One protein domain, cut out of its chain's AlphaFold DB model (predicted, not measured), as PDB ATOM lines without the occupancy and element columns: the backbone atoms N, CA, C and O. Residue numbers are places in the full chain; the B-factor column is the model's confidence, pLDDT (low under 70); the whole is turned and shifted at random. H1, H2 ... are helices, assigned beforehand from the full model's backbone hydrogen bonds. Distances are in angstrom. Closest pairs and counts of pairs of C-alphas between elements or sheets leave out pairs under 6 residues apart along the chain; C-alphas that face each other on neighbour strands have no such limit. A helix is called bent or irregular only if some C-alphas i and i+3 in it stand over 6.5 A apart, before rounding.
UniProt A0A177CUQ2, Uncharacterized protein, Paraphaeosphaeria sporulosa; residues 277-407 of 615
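This is residues 277 to 407 of the 615 residues of an uncharacterized protein of Paraphaeosphaeria sporulosa (UniProt A0A177CUQ2). Two rows of three helices stand side by side, H2, H5 and H7 in one row and H3, H6 and H8 in the other, with the helices of one row running opposite ways to those of the other and the contacts looser toward H8. H4 is a short turn close to H2, H3 and H5, H9 is a short turn close to H7 and H8 at the other end of the rows, and residues 278 to 284, of which 278 to 281 belong to H1, stick out beyond H2 and H3. The printed part has 131 residues with nine named helices, H1 to H9 in chain order, and no named strand; the class is all helix. The whole is compact, with a radius of gyration of the C-alphas of 14.6 A, yet elongated in outline, spanning 44 by 29 by 28 A.

Find C-alpha 277 at (133.180, 125.440, 120.615), where H1 begins; it ends at residue 281. Next come H2, residues 297 to 304, 10.1 A long, H3, residues 308 to 316, 12.2 A, and H4, residues 321 to 324. H5 starts at C-alpha 327, (145.136, 143.413, 123.788), and runs 18.3 A to residue 339. H6 spans residues 348 to 357, 14.1 A, and H7 residues 372 to 383, 16.3 A. H7 is irregular, but only just: C-alphas 378 and 381 are 6.7 A apart. H8 covers residues 388 to 400, 18.3 A, and H9, residues 403 to 406, ends at C-alpha 406, (150.218, 157.177, 123.649).

Look first at H1, which touches no helix. H2 and H3 form a helical hairpin: they touch at the C-alphas of Ala 302 and Ile 310, 6.4 A, at a shallow tilt of 31 degrees, opposite ways. H2 touches H5 at a steep tilt of 40 degrees, the same way; the closest C-alphas, Ser 304 and Ala 333, are 4.4 A apart. H4 is close to H3 but not clearly touching, Asp 315 to Lys 321 being 7.3 A between C-alphas. H3 touches H6 at the C-alphas of Ala 308 and Met 353, 4.8 A, at a shallow tilt of 34 degrees, only just short of steep. H5 and H6 are near each other, with 7 pairs of C-alphas within 10 A. H5 touches H7 at a shallow tilt of 26 degrees, its closest C-alphas being Ser 339 and Phe 383, 6.4 A. H8 is close to H6 but not clearly touching, C-alphas Gln 354 and Phe 397 lying 7.6 A apart. H9 is close to H8 but not clearly touching, with the C-alphas of Phe 398 and Thr 404 7.4 A apart. In the backbone, H1, H2, H3, H5, H6 and H8 have every O i to N i+4 pair within hydrogen-bond range, H7 has 5 of 8, and H4 and H9 are too short for such a pair.

The farthest C-alphas, those of Glu 282 and Pro 388, are 44.6 A apart. The printed part has no cut. The links H1 to H2 and H6 to H7 are long. The mean pLDDT of the printed part is 78.9, and 38 residues are under 70, among them 341 to 346, 372 to 386 and 404 to 407.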
ATOM      1  N   ASP A 277     133.927 125.930 119.452       94.06
ATOM      2  CA  ASP A 277     133.180 125.440 120.615       94.06
ATOM      3  C   ASP A 277     133.329 123.920 120.777       94.06
ATOM      4  O   ASP A 277     133.610 123.422 121.871       94.06
ATOM      5  N   THR A 278     133.225 123.177 119.672       93.00
ATOM      6  CA  THR A 278     133.459 121.728 119.652       93.00
ATOM      7  C   THR A 278     134.887 121.403 120.088       93.00
ATOM      8  O   THR A 278     135.089 120.544 120.948       93.00
ATOM      9  N   ALA A 279     135.882 122.122 119.565       93.50
ATOM     10  CA  ALA A 279     137.284 121.909 119.904       93.50
ATOM     11  C   ALA A 279     137.595 122.220 121.383       93.50
ATOM     12  O   ALA A 279     138.391 121.496 121.990       93.50
ATOM     13  N   PHE A 280     136.938 123.218 121.991       92.44
ATOM     14  CA  PHE A 280     137.014 123.465 123.436       92.44
ATOM     15  C   PHE A 280     136.398 122.320 124.246       92.44
ATOM     16  O   PHE A 280     137.037 121.807 125.164       92.44
ATOM     17  N   ARG A 281     135.187 121.861 123.899       87.31
ATOM     18  CA  ARG A 281     134.512 120.759 124.618       87.31
ATOM     19  C   ARG A 281     135.279 119.442 124.538       87.31
ATOM     20  O   ARG A 281     135.274 118.660 125.488       87.31
ATOM     21  N   GLU A 282     135.943 119.193 123.416       91.31
ATOM     22  CA  GLU A 282     136.778 118.008 123.214       91.31
ATOM     23  C   GLU A 282     138.182 118.133 123.836       91.31
ATOM     24  O   GLU A 282     138.955 117.169 123.792       91.31
ATOM     25  N   ASN A 283     138.500 119.279 124.456       89.00
ATOM     26  CA  ASN A 283     139.819 119.625 124.992       89.00
ATOM     27  C   ASN A 283     140.944 119.505 123.945       89.00
ATOM     28  O   ASN A 283     142.067 119.107 124.269       89.00
ATOM     29  N   LEU A 284     140.648 119.799 122.674       91.06
ATOM     30  CA  LEU A 284     141.658 119.853 121.611       91.06
ATOM     31  C   LEU A 284     142.505 121.120 121.743       91.06
ATOM     32  O   LEU A 284     143.731 121.074 121.639       91.06
ATOM     33  N   ILE A 285     141.831 122.229 122.028       94.31
ATOM     34  CA  ILE A 285     142.417 123.542 122.287       94.31
ATOM     35  C   ILE A 285     141.916 124.062 123.630       94.31
ATOM     36  O   ILE A 285     140.889 123.608 124.141       94.31
ATOM     37  N   THR A 286     142.623 125.033 124.190       90.25
ATOM     38  CA  THR A 286     142.147 125.802 125.339       90.25
ATOM     39  C   THR A 286     142.294 127.290 125.046       90.25
ATOM     40  O   THR A 286     143.190 127.693 124.305       90.25
ATOM     41  N   PRO A 287     141.449 128.155 125.622       88.00
ATOM     42  CA  PRO A 287     141.623 129.592 125.442       88.00
ATOM     43  C   PRO A 287     142.889 130.138 126.114       88.00
ATOM     44  O   PRO A 287     143.269 131.277 125.862       88.00
ATOM     45  N   TYR A 288     143.519 129.321 126.959       89.44
ATOM     46  CA  TYR A 288     144.767 129.608 127.647       89.44
ATOM     47  C   TYR A 288     145.965 128.979 126.921       89.44
ATOM     48  O   TYR A 288     147.014 128.786 127.525       89.44
ATOM     49  N   ASP A 289     145.835 128.628 125.643       93.31
ATOM     50  CA  ASP A 289     146.957 128.151 124.843       93.31
ATOM     51  C   ASP A 289     147.800 129.332 124.335       93.31
ATOM     52  O   ASP A 289     147.289 130.333 123.823       93.31
ATOM     53  N   THR A 290     149.115 129.202 124.481       93.50
ATOM     54  CA  THR A 290     150.121 130.181 124.057       93.50
ATOM     55  C   THR A 290     151.211 129.511 123.234       93.50
ATOM     56  O   THR A 290     151.408 128.299 123.331       93.50
ATOM     57  N   ASN A 291     151.955 130.282 122.445       91.69
ATOM     58  CA  ASN A 291     153.186 129.778 121.837       91.69
ATOM     59  C   ASN A 291     154.418 129.975 122.731       91.69
ATOM     60  O   ASN A 291     154.346 130.524 123.831       91.69
ATOM     61  N   ALA A 292     155.587 129.570 122.229       86.88
ATOM     62  CA  ALA A 292     156.866 129.710 122.925       86.88
ATOM     63  C   ALA A 292     157.231 131.166 123.286       86.88
ATOM     64  O   ALA A 292     158.055 131.392 124.173       86.88
ATOM     65  N   SER A 293     156.644 132.154 122.603       83.38
ATOM     66  CA  SER A 293     156.861 133.577 122.884       83.38
ATOM     67  C   SER A 293     155.894 134.155 123.924       83.38
ATOM     68  O   SER A 293     156.133 135.262 124.411       83.38
ATOM     69  N   GLY A 294     154.873 133.385 124.321       84.69
ATOM     70  CA  GLY A 294     153.822 133.789 125.256       84.69
ATOM     71  C   GLY A 294     152.593 134.421 124.597       84.69
ATOM     72  O   GLY A 294     151.716 134.878 125.320       84.69
ATOM     73  N   THR A 295     152.515 134.439 123.263       89.00
ATOM     74  CA  THR A 295     151.370 134.967 122.508       89.00
ATOM     75  C   THR A 295     150.149 134.084 122.710       89.00
ATOM     76  O   THR A 295     150.234 132.875 122.483       89.00
ATOM     77  N   ILE A 296     149.012 134.669 123.087       91.81
ATOM     78  CA  ILE A 296     147.741 133.960 123.268       91.81
ATOM     79  C   ILE A 296     147.160 133.609 121.901       91.81
ATOM     80  O   ILE A 296     146.698 134.480 121.159       91.81
ATOM     81  N   LEU A 297     147.159 132.318 121.569       94.31
ATOM     82  CA  LEU A 297     146.898 131.848 120.207       94.31
ATOM     83  C   LEU A 297     145.480 132.164 119.729       94.31
ATOM     84  O   LEU A 297     145.291 132.561 118.584       94.31
ATOM     85  N   SER A 298     144.483 132.017 120.606       94.62
ATOM     86  CA  SER A 298     143.074 132.272 120.278       94.62
ATOM     87  C   SER A 298     142.834 133.722 119.851       94.62
ATOM     88  O   SER A 298     142.167 133.983 118.852       94.62
ATOM     89  N   LEU A 299     143.425 134.664 120.584       93.50
ATOM     90  CA  LEU A 299     143.295 136.097 120.341       93.50
ATOM     91  C   LEU A 299     144.146 136.550 119.158       93.50
ATOM     92  O   LEU A 299     143.669 137.320 118.323       93.50
ATOM     93  N   PHE A 300     145.370 136.032 119.060       93.12
ATOM     94  CA  PHE A 300     146.258 136.311 117.943       93.12
ATOM     95  C   PHE A 300     145.631 135.834 116.630       93.12
ATOM     96  O   PHE A 300     145.348 136.639 115.754       93.12
ATOM     97  N   TYR A 301     145.293 134.557 116.476       95.12
ATOM     98  CA  TYR A 301     144.765 134.078 115.195       95.12
ATOM     99  C   TYR A 301     143.385 134.654 114.841       95.12
ATOM    100  O   TYR A 301     143.132 134.916 113.666       95.12
ATOM    101  N   ALA A 302     142.530 134.962 115.824       94.62
ATOM    102  CA  ALA A 302     141.284 135.685 115.557       94.62
ATOM    103  C   ALA A 302     141.545 137.117 115.058       94.62
ATOM    104  O   ALA A 302     140.880 137.579 114.131       94.62
ATOM    105  N   GLY A 303     142.540 137.810 115.623       92.25
ATOM    106  CA  GLY A 303     142.997 139.106 115.121       92.25
ATOM    107  C   GLY A 303     143.598 139.006 113.715       92.25
ATOM    108  O   GLY A 303     143.256 139.804 112.849       92.25
ATOM    109  N   SER A 304     144.414 137.979 113.461       91.25
ATOM    110  CA  SER A 304     145.038 137.711 112.157       91.25
ATOM    111  C   SER A 304     144.000 137.419 111.070       91.25
ATOM    112  O   SER A 304     144.114 137.895 109.945       91.25
ATOM    113  N   GLY A 305     142.933 136.691 111.400       92.00
ATOM    114  CA  GLY A 305     141.805 136.472 110.492       92.00
ATOM    115  C   GLY A 305     140.822 137.640 110.413       92.00
ATOM    116  O   GLY A 305     139.831 137.544 109.692       92.00
ATOM    117  N   VAL A 306     141.043 138.711 111.185       91.81
ATOM    118  CA  VAL A 306     140.128 139.855 111.309       91.81
ATOM    119  C   VAL A 306     138.704 139.390 111.684       91.81
ATOM    120  O   VAL A 306     137.688 139.888 111.200       91.81
ATOM    121  N   ARG A 307     138.628 138.397 112.583       93.69
ATOM    122  CA  ARG A 307     137.413 137.680 113.005       93.69
ATOM    123  C   ARG A 307     136.802 138.260 114.278       93.69
ATOM    124  O   ARG A 307     136.897 137.695 115.369       93.69
ATOM    125  N   ALA A 308     136.151 139.412 114.141       94.12
ATOM    126  CA  ALA A 308     135.471 140.079 115.252       94.12
ATOM    127  C   ALA A 308     134.323 139.239 115.846       94.12
ATOM    128  O   ALA A 308     134.043 139.314 117.040       94.12
ATOM    129  N   ASP A 309     133.671 138.407 115.030       94.88
ATOM    130  CA  ASP A 309     132.671 137.425 115.452       94.88
ATOM    131  C   ASP A 309     133.237 136.419 116.464       94.88
ATOM    132  O   ASP A 309     132.618 136.175 117.503       94.88
ATOM    133  N   ILE A 310     134.444 135.904 116.216       95.38
ATOM    134  CA  ILE A 310     135.120 134.976 117.125       95.38
ATOM    135  C   ILE A 310     135.524 135.683 118.420       95.38
ATOM    136  O   ILE A 310     135.308 135.139 119.501       95.38
ATOM    137  N   LEU A 311     136.048 136.910 118.348       93.75
ATOM    138  CA  LEU A 311     136.392 137.668 119.555       93.75
ATOM    139  C   LEU A 311     135.156 137.959 120.425       93.75
ATOM    140  O   LEU A 311     135.215 137.826 121.647       93.75
ATOM    141  N   ARG A 312     134.004 138.270 119.813       93.19
ATOM    142  CA  ARG A 312     132.724 138.405 120.534       93.19
ATOM    143  C   ARG A 312     132.263 137.091 121.151       93.19
ATOM    144  O   ARG A 312     131.743 137.103 122.266       93.19
ATOM    145  N   TYR A 313     132.440 135.972 120.450       94.06
ATOM    146  CA  TYR A 313     132.159 134.654 121.010       94.06
ATOM    147  C   TYR A 313     133.031 134.394 122.244       94.06
ATOM    148  O   TYR A 313     132.483 134.076 123.297       94.06
ATOM    149  N   LEU A 314     134.345 134.620 122.174       91.75
ATOM    150  CA  LEU A 314     135.244 134.458 123.320       91.75
ATOM    151  C   LEU A 314     134.840 135.360 124.500       91.75
ATOM    152  O   LEU A 314     134.715 134.871 125.624       91.75
ATOM    153  N   ASP A 315     134.524 136.634 124.246       88.00
ATOM    154  CA  ASP A 315     133.994 137.544 125.270       88.00
ATOM    155  C   ASP A 315     132.710 136.987 125.915       88.00
ATOM    156  O   ASP A 315     132.577 137.006 127.139       88.00
ATOM    157  N   SER A 316     131.786 136.431 125.118       87.12
ATOM    158  CA  SER A 316     130.531 135.841 125.620       87.12
ATOM    159  C   SER A 316     130.746 134.626 126.529       87.12
ATOM    160  O   SER A 316     129.904 134.339 127.377       87.12
ATOM    161  N   GLN A 317     131.881 133.939 126.386       84.31
ATOM    162  CA  GLN A 317     132.283 132.818 127.239       84.31
ATOM    163  C   GLN A 317     133.051 133.274 128.495       84.31
ATOM    164  O   GLN A 317     133.540 132.446 129.263       84.31
ATOM    165  N   GLY A 318     133.211 134.585 128.712       81.56
ATOM    166  CA  GLY A 318     134.064 135.126 129.777       81.56
ATOM    167  C   GLY A 318     135.564 134.961 129.498       81.56
ATOM    168  O   GLY A 318     136.396 135.190 130.383       81.56
ATOM    169  N   ILE A 319     135.914 134.591 128.264       80.75
ATOM    170  CA  ILE A 319     137.270 134.460 127.729       80.75
ATOM    171  C   ILE A 319     137.617 135.770 127.010       80.75
ATOM    172  O   ILE A 319     138.020 135.819 125.852       80.75
ATOM    173  N   GLY A 320     137.367 136.883 127.690       73.12
ATOM    174  CA  GLY A 320     137.593 138.184 127.090       73.12
ATOM    175  C   GLY A 320     139.058 138.584 127.108       73.12
ATOM    176  O   GLY A 320     139.850 138.135 127.943       73.12
ATOM    177  N   LYS A 321     139.412 139.525 126.240       69.25
ATOM    178  CA  LYS A 321     140.753 140.126 126.192       69.25
ATOM    179  C   LYS A 321     141.235 140.664 127.550       69.25
ATOM    180  O   LYS A 321     142.409 140.542 127.870       69.25
ATOM    181  N   VAL A 322     140.324 141.188 128.382       64.94
ATOM    182  CA  VAL A 322     140.620 141.706 129.734       64.94
ATOM    183  C   VAL A 322     141.012 140.575 130.679       64.94
ATOM    184  O   VAL A 322     141.917 140.732 131.496       64.94
ATOM    185  N   ALA A 323     140.351 139.424 130.551       63.84
ATOM    186  CA  ALA A 323     140.651 138.247 131.352       63.84
ATOM    187  C   ALA A 323     142.022 137.661 131.003       63.84
ATOM    188  O   ALA A 323     142.734 137.208 131.901       63.84
ATOM    189  N   LEU A 324     142.373 137.679 129.715       70.19
ATOM    190  CA  LEU A 324     143.603 137.079 129.205       70.19
ATOM    191  C   LEU A 324     144.773 138.065 129.089       70.19
ATOM    192  O   LEU A 324     145.908 137.627 128.972       70.19
ATOM    193  N   ASN A 325     144.521 139.374 129.183       69.31
ATOM    194  CA  ASN A 325     145.492 140.441 128.923       69.31
ATOM    195  C   ASN A 325     146.065 140.416 127.490       69.31
ATOM    196  O   ASN A 325     147.245 140.684 127.280       69.31
ATOM    197  N   GLY A 326     145.235 140.067 126.506       74.50
ATOM    198  CA  GLY A 326     145.673 139.827 125.128       74.50
ATOM    199  C   GLY A 326     145.491 140.996 124.161       74.50
ATOM    200  O   GLY A 326     145.513 140.776 122.956       74.50
ATOM    201  N   ASP A 327     145.297 142.227 124.649       78.31
ATOM    202  CA  ASP A 327     145.136 143.413 123.788       78.31
ATOM    203  C   ASP A 327     146.317 143.568 122.818       78.31
ATOM    204  O   ASP A 327     146.120 143.781 121.620       78.31
ATOM    205  N   GLY A 328     147.536 143.369 123.326       76.81
ATOM    206  CA  GLY A 328     148.749 143.394 122.519       76.81
ATOM    207  C   GLY A 328     148.787 142.299 121.449       76.81
ATOM    208  O   GLY A 328     149.222 142.569 120.335       76.81
ATOM    209  N   ASP A 329     148.285 141.099 121.752       84.00
ATOM    210  CA  ASP A 329     148.278 139.971 120.811       84.00
ATOM    211  C   ASP A 329     147.253 140.175 119.687       84.00
ATOM    212  O   ASP A 329     147.561 139.912 118.524       84.00
ATOM    213  N   ILE A 330     146.063 140.702 120.006       87.19
ATOM    214  CA  ILE A 330     145.039 141.041 119.005       87.19
ATOM    215  C   ILE A 330     145.575 142.118 118.056       87.19
ATOM    216  O   ILE A 330     145.482 141.974 116.837       87.19
ATOM    217  N   LEU A 331     146.162 143.185 118.605       83.50
ATOM    218  CA  LEU A 331     146.728 144.281 117.817       83.50
ATOM    219  C   LEU A 331     147.884 143.825 116.934       83.50
ATOM    220  O   LEU A 331     147.934 144.184 115.757       83.50
ATOM    221  N   HIS A 332     148.790 143.021 117.492       82.75
ATOM    222  CA  HIS A 332     149.887 142.427 116.742       82.75
ATOM    223  C   HIS A 332     149.362 141.605 115.567       82.75
ATOM    224  O   HIS A 332     149.859 141.722 114.449       82.75
ATOM    225  N   ALA A 333     148.311 140.824 115.787       87.69
ATOM    226  CA  ALA A 333     147.796 139.948 114.759       87.69
ATOM    227  C   ALA A 333     147.004 140.655 113.658       87.69
ATOM    228  O   ALA A 333     147.213 140.358 112.482       87.69
ATOM    229  N   ILE A 334     146.132 141.609 114.006       85.19
ATOM    230  CA  ILE A 334     145.427 142.432 113.006       85.19
ATOM    231  C   ILE A 334     146.451 143.132 112.117       85.19
ATOM    232  O   ILE A 334     146.296 143.191 110.897       85.19
ATOM    233  N   TRP A 335     147.539 143.612 112.718       76.44
ATOM    234  CA  TRP A 335     148.634 144.192 111.965       76.44
ATOM    235  C   TRP A 335     149.306 143.183 111.025       76.44
ATOM    236  O   TRP A 335     149.446 143.467 109.833       76.44
ATOM    237  N   CYS A 336     149.674 141.995 111.521       81.25
ATOM    238  CA  CYS A 336     150.229 140.920 110.694       81.25
ATOM    239  C   CYS A 336     149.333 140.632 109.480       81.25
ATOM    240  O   CYS A 336     149.834 140.567 108.356       81.25
ATOM    241  N   SER A 337     148.017 140.575 109.684       81.69
ATOM    242  CA  SER A 337     147.027 140.361 108.625       81.69
ATOM    243  C   SER A 337     147.086 141.405 107.510       81.69
ATOM    244  O   SER A 337     147.173 141.067 106.322       81.69
ATOM    245  N   VAL A 338     147.113 142.686 107.891       72.81
ATOM    246  CA  VAL A 338     147.231 143.801 106.943       72.81
ATOM    247  C   VAL A 338     148.576 143.755 106.221       72.81
ATOM    248  O   VAL A 338     148.631 143.925 105.003       72.81
ATOM    249  N   SER A 339     149.660 143.481 106.949       68.12
ATOM    250  CA  SER A 339     151.026 143.521 106.416       68.12
ATOM    251  C   SER A 339     151.320 142.426 105.384       68.12
ATOM    252  O   SER A 339     152.015 142.676 104.401       68.12
ATOM    253  N   VAL A 340     150.746 141.231 105.555       72.50
ATOM    254  CA  VAL A 340     150.905 140.104 104.620       72.50
ATOM    255  C   VAL A 340     149.992 140.271 103.393       72.50
ATOM    256  O   VAL A 340     150.069 139.506 102.432       72.50
ATOM    257  N   GLY A 341     149.134 141.299 103.382       65.44
ATOM    258  CA  GLY A 341     148.195 141.542 102.293       65.44
ATOM    259  C   GLY A 341     147.155 140.432 102.160       65.44
ATOM    260  O   GLY A 341     146.598 140.257 101.075       65.44
ATOM    261  N   LEU A 342     146.884 139.691 103.246       64.00
ATOM    262  CA  LEU A 342     145.814 138.687 103.290       64.00
ATOM    263  C   LEU A 342     144.451 139.332 103.003       64.00
ATOM    264  O   LEU A 342     143.553 138.689 102.457       64.00
ATOM    265  N   HIS A 343     144.337 140.633 103.270       62.88
ATOM    266  CA  HIS A 343     143.171 141.444 102.966       62.88
ATOM    267  C   HIS A 343     143.599 142.753 102.295       62.88
ATOM    268  O   HIS A 343     143.738 143.789 102.937       62.88
ATOM    269  N   LYS A 344     143.848 142.701 100.980       59.94
ATOM    270  CA  LYS A 344     144.173 143.904 100.186       59.94
ATOM    271  C   LYS A 344     143.035 144.920 100.149       59.94
ATOM    272  O   LYS A 344     143.295 146.107 100.008       59.94
ATOM    273  N   ASP A 345     141.805 144.449 100.318       62.31
ATOM    274  CA  ASP A 345     140.645 145.302 100.492       62.31
ATOM    275  C   ASP A 345     140.357 145.405 101.987       62.31
ATOM    276  O   ASP A 345     140.225 144.386 102.673       62.31
ATOM    277  N   PHE A 346     140.234 146.629 102.497       64.12
ATOM    278  CA  PHE A 346     139.712 146.878 103.839       64.12
ATOM    279  C   PHE A 346     138.223 146.512 103.842       64.12
ATOM    280  O   PHE A 346     137.333 147.331 103.610       64.12
ATOM    281  N   THR A 347     137.975 145.211 103.964       73.31
ATOM    282  CA  THR A 347     136.659 144.592 103.825       73.31
ATOM    283  C   THR A 347     135.745 144.981 104.984       73.31
ATOM    284  O   THR A 347     136.188 145.508 106.006       73.31
ATOM    285  N   ASP A 348     134.456 144.657 104.869       81.81
ATOM    286  CA  ASP A 348     133.505 144.812 105.974       81.81
ATOM    287  C   ASP A 348     133.985 144.130 107.272       81.81
ATOM    288  O   ASP A 348     133.677 144.623 108.353       81.81
ATOM    289  N   HIS A 349     134.830 143.090 107.190       84.00
ATOM    290  CA  HIS A 349     135.465 142.457 108.353       84.00
ATOM    291  C   HIS A 349     136.408 143.399 109.112       84.00
ATOM    292  O   HIS A 349     136.400 143.400 110.336       84.00
ATOM    293  N   HIS A 350     137.181 144.246 108.421       82.50
ATOM    294  CA  HIS A 350     138.050 145.224 109.089       82.50
ATOM    295  C   HIS A 350     137.234 146.294 109.796       82.50
ATOM    296  O   HIS A 350     137.561 146.666 110.917       82.50
ATOM    297  N   ARG A 351     136.145 146.754 109.169       83.25
ATOM    298  CA  ARG A 351     135.217 147.695 109.806       83.25
ATOM    299  C   ARG A 351     134.542 147.062 111.024       83.25
ATOM    300  O   ARG A 351     134.388 147.725 112.044       83.25
ATOM    301  N   ASP A 352     134.169 145.788 110.930       88.56
ATOM    302  CA  ASP A 352     133.577 145.041 112.040       88.56
ATOM    303  C   ASP A 352     134.578 144.825 113.187       88.56
ATOM    304  O   ASP A 352     134.237 145.014 114.355       88.56
ATOM    305  N   MET A 353     135.836 144.517 112.860       88.81
ATOM    306  CA  MET A 353     136.938 144.423 113.819       88.81
ATOM    307  C   MET A 353     137.241 145.770 114.464       88.81
ATOM    308  O   MET A 353     137.333 145.846 115.682       88.81
ATOM    309  N   GLN A 354     137.322 146.844 113.685       83.88
ATOM    310  CA  GLN A 354     137.470 148.196 114.210       83.88
ATOM    311  C   GLN A 354     136.332 148.525 115.180       83.88
ATOM    312  O   GLN A 354     136.598 148.887 116.317       83.88
ATOM    313  N   SER A 355     135.078 148.285 114.789       86.75
ATOM    314  CA  SER A 355     133.925 148.490 115.671       86.75
ATOM    315  C   SER A 355     133.967 147.612 116.925       86.75
ATOM    316  O   SER A 355     133.429 148.007 117.958       86.75
ATOM    317  N   TYR A 356     134.554 146.416 116.847       88.75
ATOM    318  CA  TYR A 356     134.792 145.577 118.015       88.75
ATOM    319  C   TYR A 356     135.869 146.179 118.929       88.75
ATOM    320  O   TYR A 356     135.707 146.148 120.145       88.75
ATOM    321  N   LEU A 357     136.948 146.728 118.373       85.94
ATOM    322  CA  LEU A 357     138.054 147.303 119.139       85.94
ATOM    323  C   LEU A 357     137.757 148.690 119.711       85.94
ATOM    324  O   LEU A 357     138.296 149.024 120.772       85.94
ATOM    325  N   ASP A 358     136.911 149.469 119.042       82.25
ATOM    326  CA  ASP A 358     136.542 150.823 119.434       82.25
ATOM    327  C   ASP A 358     135.940 150.827 120.847       82.25
ATOM    328  O   ASP A 358     134.978 150.122 121.162       82.25
ATOM    329  N   GLY A 359     136.560 151.601 121.739       73.62
ATOM    330  CA  GLY A 359     136.181 151.674 123.154       73.62
ATOM    331  C   GLY A 359     136.514 150.424 123.976       73.62
ATOM    332  O   GLY A 359     136.218 150.385 125.171       73.62
ATOM    333  N   ARG A 360     137.132 149.405 123.367       76.75
ATOM    334  CA  ARG A 360     137.587 148.198 124.056       76.75
ATOM    335  C   ARG A 360     139.083 148.241 124.322       76.75
ATOM    336  O   ARG A 360     139.494 147.818 125.401       76.75
ATOM    337  N   ILE A 361     139.914 148.663 123.368       72.94
ATOM    338  CA  ILE A 361     141.375 148.760 123.550       72.94
ATOM    339  C   ILE A 361     141.717 149.977 124.409       72.94
ATOM    340  O   ILE A 361     141.354 151.095 124.069       72.94
ATOM    341  N   ASN A 362     142.453 149.741 125.498       65.25
ATOM    342  CA  ASN A 362     142.888 150.802 126.419       65.25
ATOM    343  C   ASN A 362     144.381 151.120 126.301       65.25
ATOM    344  O   ASN A 362     144.866 152.067 126.910       65.25
ATOM    345  N   SER A 363     145.116 150.291 125.563       67.00
ATOM    346  CA  SER A 363     146.541 150.443 125.320       67.00
ATOM    347  C   SER A 363     146.860 149.818 123.975       67.00
ATOM    348  O   SER A 363     146.523 148.657 123.737       67.00
ATOM    349  N   PHE A 364     147.552 150.559 123.118       70.25
ATOM    350  CA  PHE A 364     148.079 150.035 121.864       70.25
ATOM    351  C   PHE A 364     149.465 149.423 122.021       70.25
ATOM    352  O   PHE A 364     150.184 149.233 121.043       70.25
ATOM    353  N   THR A 365     149.856 149.126 123.255       66.25
ATOM    354  CA  THR A 365     151.146 148.533 123.572       66.25
ATOM    355  C   THR A 365     151.075 147.020 123.361       66.25
ATOM    356  O   THR A 365     150.316 146.321 124.031       66.25
ATOM    357  N   MET A 366     151.864 146.515 122.418       67.62
ATOM    358  CA  MET A 366     152.084 145.093 122.177       67.62
ATOM    359  C   MET A 366     152.840 144.444 123.346       67.62
ATOM    360  O   MET A 366     153.378 145.124 124.221       67.62
ATOM    361  N   SER A 367     152.880 143.111 123.388       59.56
ATOM    362  CA  SER A 367     153.464 142.338 124.500       59.56
ATOM    363  C   SER A 367     154.975 142.544 124.686       59.56
ATOM    364  O   SER A 367     155.502 142.355 125.783       59.56
ATOM    365  N   ASP A 368     155.682 142.983 123.647       62.38
ATOM    366  CA  ASP A 368     157.086 143.404 123.700       62.38
ATOM    367  C   ASP A 368     157.265 144.854 124.197       62.38
ATOM    368  O   ASP A 368     158.400 145.318 124.345       62.38
ATOM    369  N   GLY A 369     156.154 145.547 124.463       64.38
ATOM    370  CA  GLY A 369     156.038 146.937 124.882       64.38
ATOM    371  C   GLY A 369     156.160 147.966 123.766       64.38
ATOM    372  O   GLY A 369     156.354 149.155 124.029       64.38
ATOM    373  N   THR A 370     156.092 147.517 122.523       68.31
ATOM    374  CA  THR A 370     156.049 148.383 121.359       68.31
ATOM    375  C   THR A 370     154.624 148.876 121.122       68.31
ATOM    376  O   THR A 370     153.696 148.079 121.144       68.31
ATOM    377  N   ASN A 371     154.406 150.162 120.836       72.75
ATOM    378  CA  ASN A 371     153.064 150.622 120.471       72.75
ATOM    379  C   ASN A 371     152.695 150.260 119.013       72.75
ATOM    380  O   ASN A 371     153.557 150.107 118.149       72.75
ATOM    381  N   ALA A 372     151.405 150.138 118.704       69.69
ATOM    382  CA  ALA A 372     150.949 149.787 117.357       69.69
ATOM    383  C   ALA A 372     151.418 150.797 116.290       69.69
ATOM    384  O   ALA A 372     151.692 150.418 115.152       69.69
ATOM    385  N   ALA A 373     151.587 152.068 116.669       68.56
ATOM    386  CA  ALA A 373     152.106 153.109 115.784       68.56
ATOM    387  C   ALA A 373     153.581 152.880 115.394       68.56
ATOM    388  O   ALA A 373     153.953 153.122 114.244       68.56
ATOM    389  N   HIS A 374     154.412 152.366 116.306       69.25
ATOM    390  CA  HIS A 374     155.789 151.956 116.029       69.25
ATOM    391  C   HIS A 374     155.796 150.857 114.987       69.25
ATOM    392  O   HIS A 374     156.457 150.999 113.960       69.25
ATOM    393  N   PHE A 375     155.037 149.787 115.223       67.62
ATOM    394  CA  PHE A 375     154.980 148.671 114.288       67.62
ATOM    395  C   PHE A 375     154.493 149.115 112.904       67.62
ATOM    396  O   PHE A 375     155.086 148.706 111.901       67.62
ATOM    397  N   PHE A 376     153.517 150.031 112.838       69.81
ATOM    398  CA  PHE A 376     153.062 150.641 111.584       69.81
ATOM    399  C   PHE A 376     154.202 151.352 110.842       69.81
ATOM    400  O   PHE A 376     154.448 151.112 109.655       69.81
ATOM    401  N   ALA A 377     154.957 152.195 111.548       68.94
ATOM    402  CA  ALA A 377     156.065 152.934 110.960       68.94
ATOM    403  C   ALA A 377     157.267 152.040 110.588       68.94
ATOM    404  O   ALA A 377     158.012 152.350 109.654       68.94
ATOM    405  N   TRP A 378     157.461 150.911 111.275       69.19
ATOM    406  CA  TRP A 378     158.569 149.985 111.030       69.19
ATOM    407  C   TRP A 378     158.363 149.139 109.765       69.19
ATOM    408  O   TRP A 378     159.309 148.897 109.006       69.19
ATOM    409  N   HIS A 379     157.131 148.709 109.497       64.38
ATOM    410  CA  HIS A 379     156.866 147.665 108.505       64.38
ATOM    411  C   HIS A 379     156.591 148.146 107.077       64.38
ATOM    412  O   HIS A 379     156.729 147.338 106.157       64.38
ATOM    413  N   ARG A 380     156.332 149.446 106.855       64.75
ATOM    414  CA  ARG A 380     156.211 150.043 105.501       64.75
ATOM    415  C   ARG A 380     157.402 149.708 104.590       64.75
ATOM    416  O   ARG A 380     157.262 149.576 103.385       64.75
ATOM    417  N   HIS A 381     158.578 149.528 105.183       60.22
ATOM    418  CA  HIS A 381     159.793 149.141 104.469       60.22
ATOM    419  C   HIS A 381     159.855 147.642 104.129       60.22
ATOM    420  O   HIS A 381     160.456 147.262 103.131       60.22
ATOM    421  N   VAL A 382     159.308 146.772 104.982       59.28
ATOM    422  CA  VAL A 382     159.510 145.316 104.869       59.28
ATOM    423  C   VAL A 382     158.569 144.700 103.833       59.28
ATOM    424  O   VAL A 382     158.970 143.775 103.134       59.28
ATOM    425  N   PHE A 383     157.346 145.224 103.706       59.25
ATOM    426  CA  PHE A 383     156.296 144.615 102.877       59.25
ATOM    427  C   PHE A 383     155.785 145.502 101.727       59.25
ATOM    428  O   PHE A 383     154.880 145.098 101.001       59.25
ATOM    429  N   GLY A 384     156.404 146.669 101.510       66.31
ATOM    430  CA  GLY A 384     156.060 147.606 100.435       66.31
ATOM    431  C   GLY A 384     155.080 148.705 100.855       66.31
ATOM    432  O   GLY A 384     154.611 148.749 101.993       66.31
ATOM    433  N   GLU A 385     154.791 149.628  99.929       65.12
ATOM    434  CA  GLU A 385     153.854 150.723 100.190       65.12
ATOM    435  C   GLU A 385     152.425 150.177 100.367       65.12
ATOM    436  O   GLU A 385     151.899 149.552  99.440       65.12
ATOM    437  N   PRO A 386     151.774 150.403 101.526       65.69
ATOM    438  CA  PRO A 386     150.362 150.084 101.676       65.69
ATOM    439  C   PRO A 386     149.531 150.935 100.711       65.69
ATOM    440  O   PRO A 386     149.912 152.060 100.373       65.69
ATOM    441  N   ASP A 387     148.376 150.409 100.296       73.50
ATOM    442  CA  ASP A 387     147.394 151.192  99.544       73.50
ATOM    443  C   ASP A 387     147.049 152.484 100.317       73.50
ATOM    444  O   ASP A 387     146.842 152.425 101.538       73.50
ATOM    445  N   PRO A 388     146.977 153.656  99.653       76.62
ATOM    446  CA  PRO A 388     146.681 154.922 100.317       76.62
ATOM    447  C   PRO A 388     145.385 154.925 101.138       76.62
ATOM    448  O   PRO A 388     145.320 155.631 102.144       76.62
ATOM    449  N   ASN A 389     144.365 154.143 100.758       75.31
ATOM    450  CA  ASN A 389     143.125 154.066 101.536       75.31
ATOM    451  C   ASN A 389     143.338 153.309 102.847       75.31
ATOM    452  O   ASN A 389     142.833 153.741 103.881       75.31
ATOM    453  N   THR A 390     144.120 152.226 102.820       72.75
ATOM    454  CA  THR A 390     144.501 151.484 104.027       72.75
ATOM    455  C   THR A 390     145.287 152.386 104.980       72.75
ATOM    456  O   THR A 390     145.015 152.404 106.179       72.75
ATOM    457  N   GLU A 391     146.222 153.190 104.461       74.12
ATOM    458  CA  GLU A 391     146.973 154.175 105.256       74.12
ATOM    459  C   GLU A 391     146.042 155.207 105.922       74.12
ATOM    460  O   GLU A 391     146.177 155.481 107.117       74.12
ATOM    461  N   GLU A 392     145.069 155.745 105.183       78.56
ATOM    462  CA  GLU A 392     144.105 156.713 105.718       78.56
ATOM    463  C   GLU A 392     143.166 156.091 106.762       78.56
ATOM    464  O   GLU A 392     142.870 156.707 107.785       78.56
ATOM    465  N   GLN A 393     142.735 154.846 106.574       76.44
ATOM    466  CA  GLN A 393     141.882 154.154 107.545       76.44
ATOM    467  C   GLN A 393     142.606 153.898 108.865       76.44
ATOM    468  O   GLN A 393     142.040 154.155 109.927       76.44
ATOM    469  N   TRP A 394     143.870 153.472 108.817       76.38
ATOM    470  CA  TRP A 394     144.692 153.338 110.022       76.38
ATOM    471  C   TRP A 394     144.938 154.685 110.700       76.38
ATOM    472  O   TRP A 394     144.865 154.778 111.925       76.38
ATOM    473  N   ARG A 395     145.151 155.752 109.922       77.50
ATOM    474  CA  ARG A 395     145.260 157.121 110.444       77.50
ATOM    475  C   ARG A 395     143.996 157.532 111.204       77.50
ATOM    476  O   ARG A 395     144.097 157.998 112.339       77.50
ATOM    477  N   VAL A 396     142.820 157.328 110.611       80.94
ATOM    478  CA  VAL A 396     141.525 157.617 111.245       80.94
ATOM    479  C   VAL A 396     141.339 156.767 112.501       80.94
ATOM    480  O   VAL A 396     140.999 157.311 113.549       80.94
ATOM    481  N   PHE A 397     141.630 155.469 112.428       78.19
ATOM    482  CA  PHE A 397     141.523 154.548 113.558       78.19
ATOM    483  C   PHE A 397     142.401 154.974 114.741       78.19
ATOM    484  O   PHE A 397     141.920 155.055 115.874       78.19
ATOM    485  N   PHE A 398     143.669 155.307 114.490       78.25
ATOM    486  CA  PHE A 398     144.593 155.762 115.526       78.25
ATOM    487  C   PHE A 398     144.174 157.113 116.113       78.25
ATOM    488  O   PHE A 398     144.192 157.287 117.332       78.25
ATOM    489  N   SER A 399     143.731 158.051 115.273       78.69
ATOM    490  CA  SER A 399     143.225 159.346 115.735       78.69
ATOM    491  C   SER A 399     141.984 159.197 116.627       78.69
ATOM    492  O   SER A 399     141.938 159.774 117.714       78.69
ATOM    493  N   GLN A 400     141.011 158.376 116.219       79.00
ATOM    494  CA  GLN A 400     139.764 158.144 116.959       79.00
ATOM    495  C   GLN A 400     139.984 157.464 118.313       79.00
ATOM    496  O   GLN A 400     139.272 157.759 119.272       79.00
ATOM    497  N   ASN A 401     140.986 156.590 118.405       74.19
ATOM    498  CA  ASN A 401     141.297 155.847 119.624       74.19
ATOM    499  C   ASN A 401     142.349 156.537 120.516       74.19
ATOM    500  O   ASN A 401     142.910 155.908 121.408       74.19
ATOM    501  N   GLY A 402     142.623 157.832 120.306       74.06
ATOM    502  CA  GLY A 402     143.466 158.628 121.210       74.06
ATOM    503  C   GLY A 402     144.948 158.236 121.219       74.06
ATOM    504  O   GLY A 402     145.675 158.610 122.139       74.06
ATOM    505  N   MET A 403     145.424 157.525 120.189       71.75
ATOM    506  CA  MET A 403     146.820 157.066 120.089       71.75
ATOM    507  C   MET A 403     147.847 158.193 120.137       71.75
ATOM    508  O   MET A 403     148.991 157.975 120.522       71.75
ATOM    509  N   THR A 404     147.441 159.407 119.783       66.19
ATOM    510  CA  THR A 404     148.290 160.600 119.800       66.19
ATOM    511  C   THR A 404     148.863 160.878 121.195       66.19
ATOM    512  O   THR A 404     150.017 161.280 121.313       66.19
ATOM    513  N   GLN A 405     148.112 160.563 122.258       64.56
ATOM    514  CA  GLN A 405     148.576 160.659 123.647       64.56
ATOM    515  C   GLN A 405     149.507 159.501 124.035       64.56
ATOM    516  O   GLN A 405     150.377 159.649 124.889       64.56
ATOM    517  N   GLU A 406     149.355 158.334 123.402       62.41
ATOM    518  CA  GLU A 406     150.218 157.177 123.649       62.41
ATOM    519  C   GLU A 406     151.602 157.320 123.026       62.41
ATOM    520  O   GLU A 406     152.522 156.628 123.454       62.41
ATOM    521  N   LEU A 407     151.762 158.231 122.064       62.38
ATOM    522  CA  LEU A 407     153.022 158.522 121.390       62.38
ATOM    523  C   LEU A 407     154.039 159.296 122.252       62.38
ATOM    524  O   LEU A 407     155.084 159.661 121.737       62.38
TER     525      LEU A 407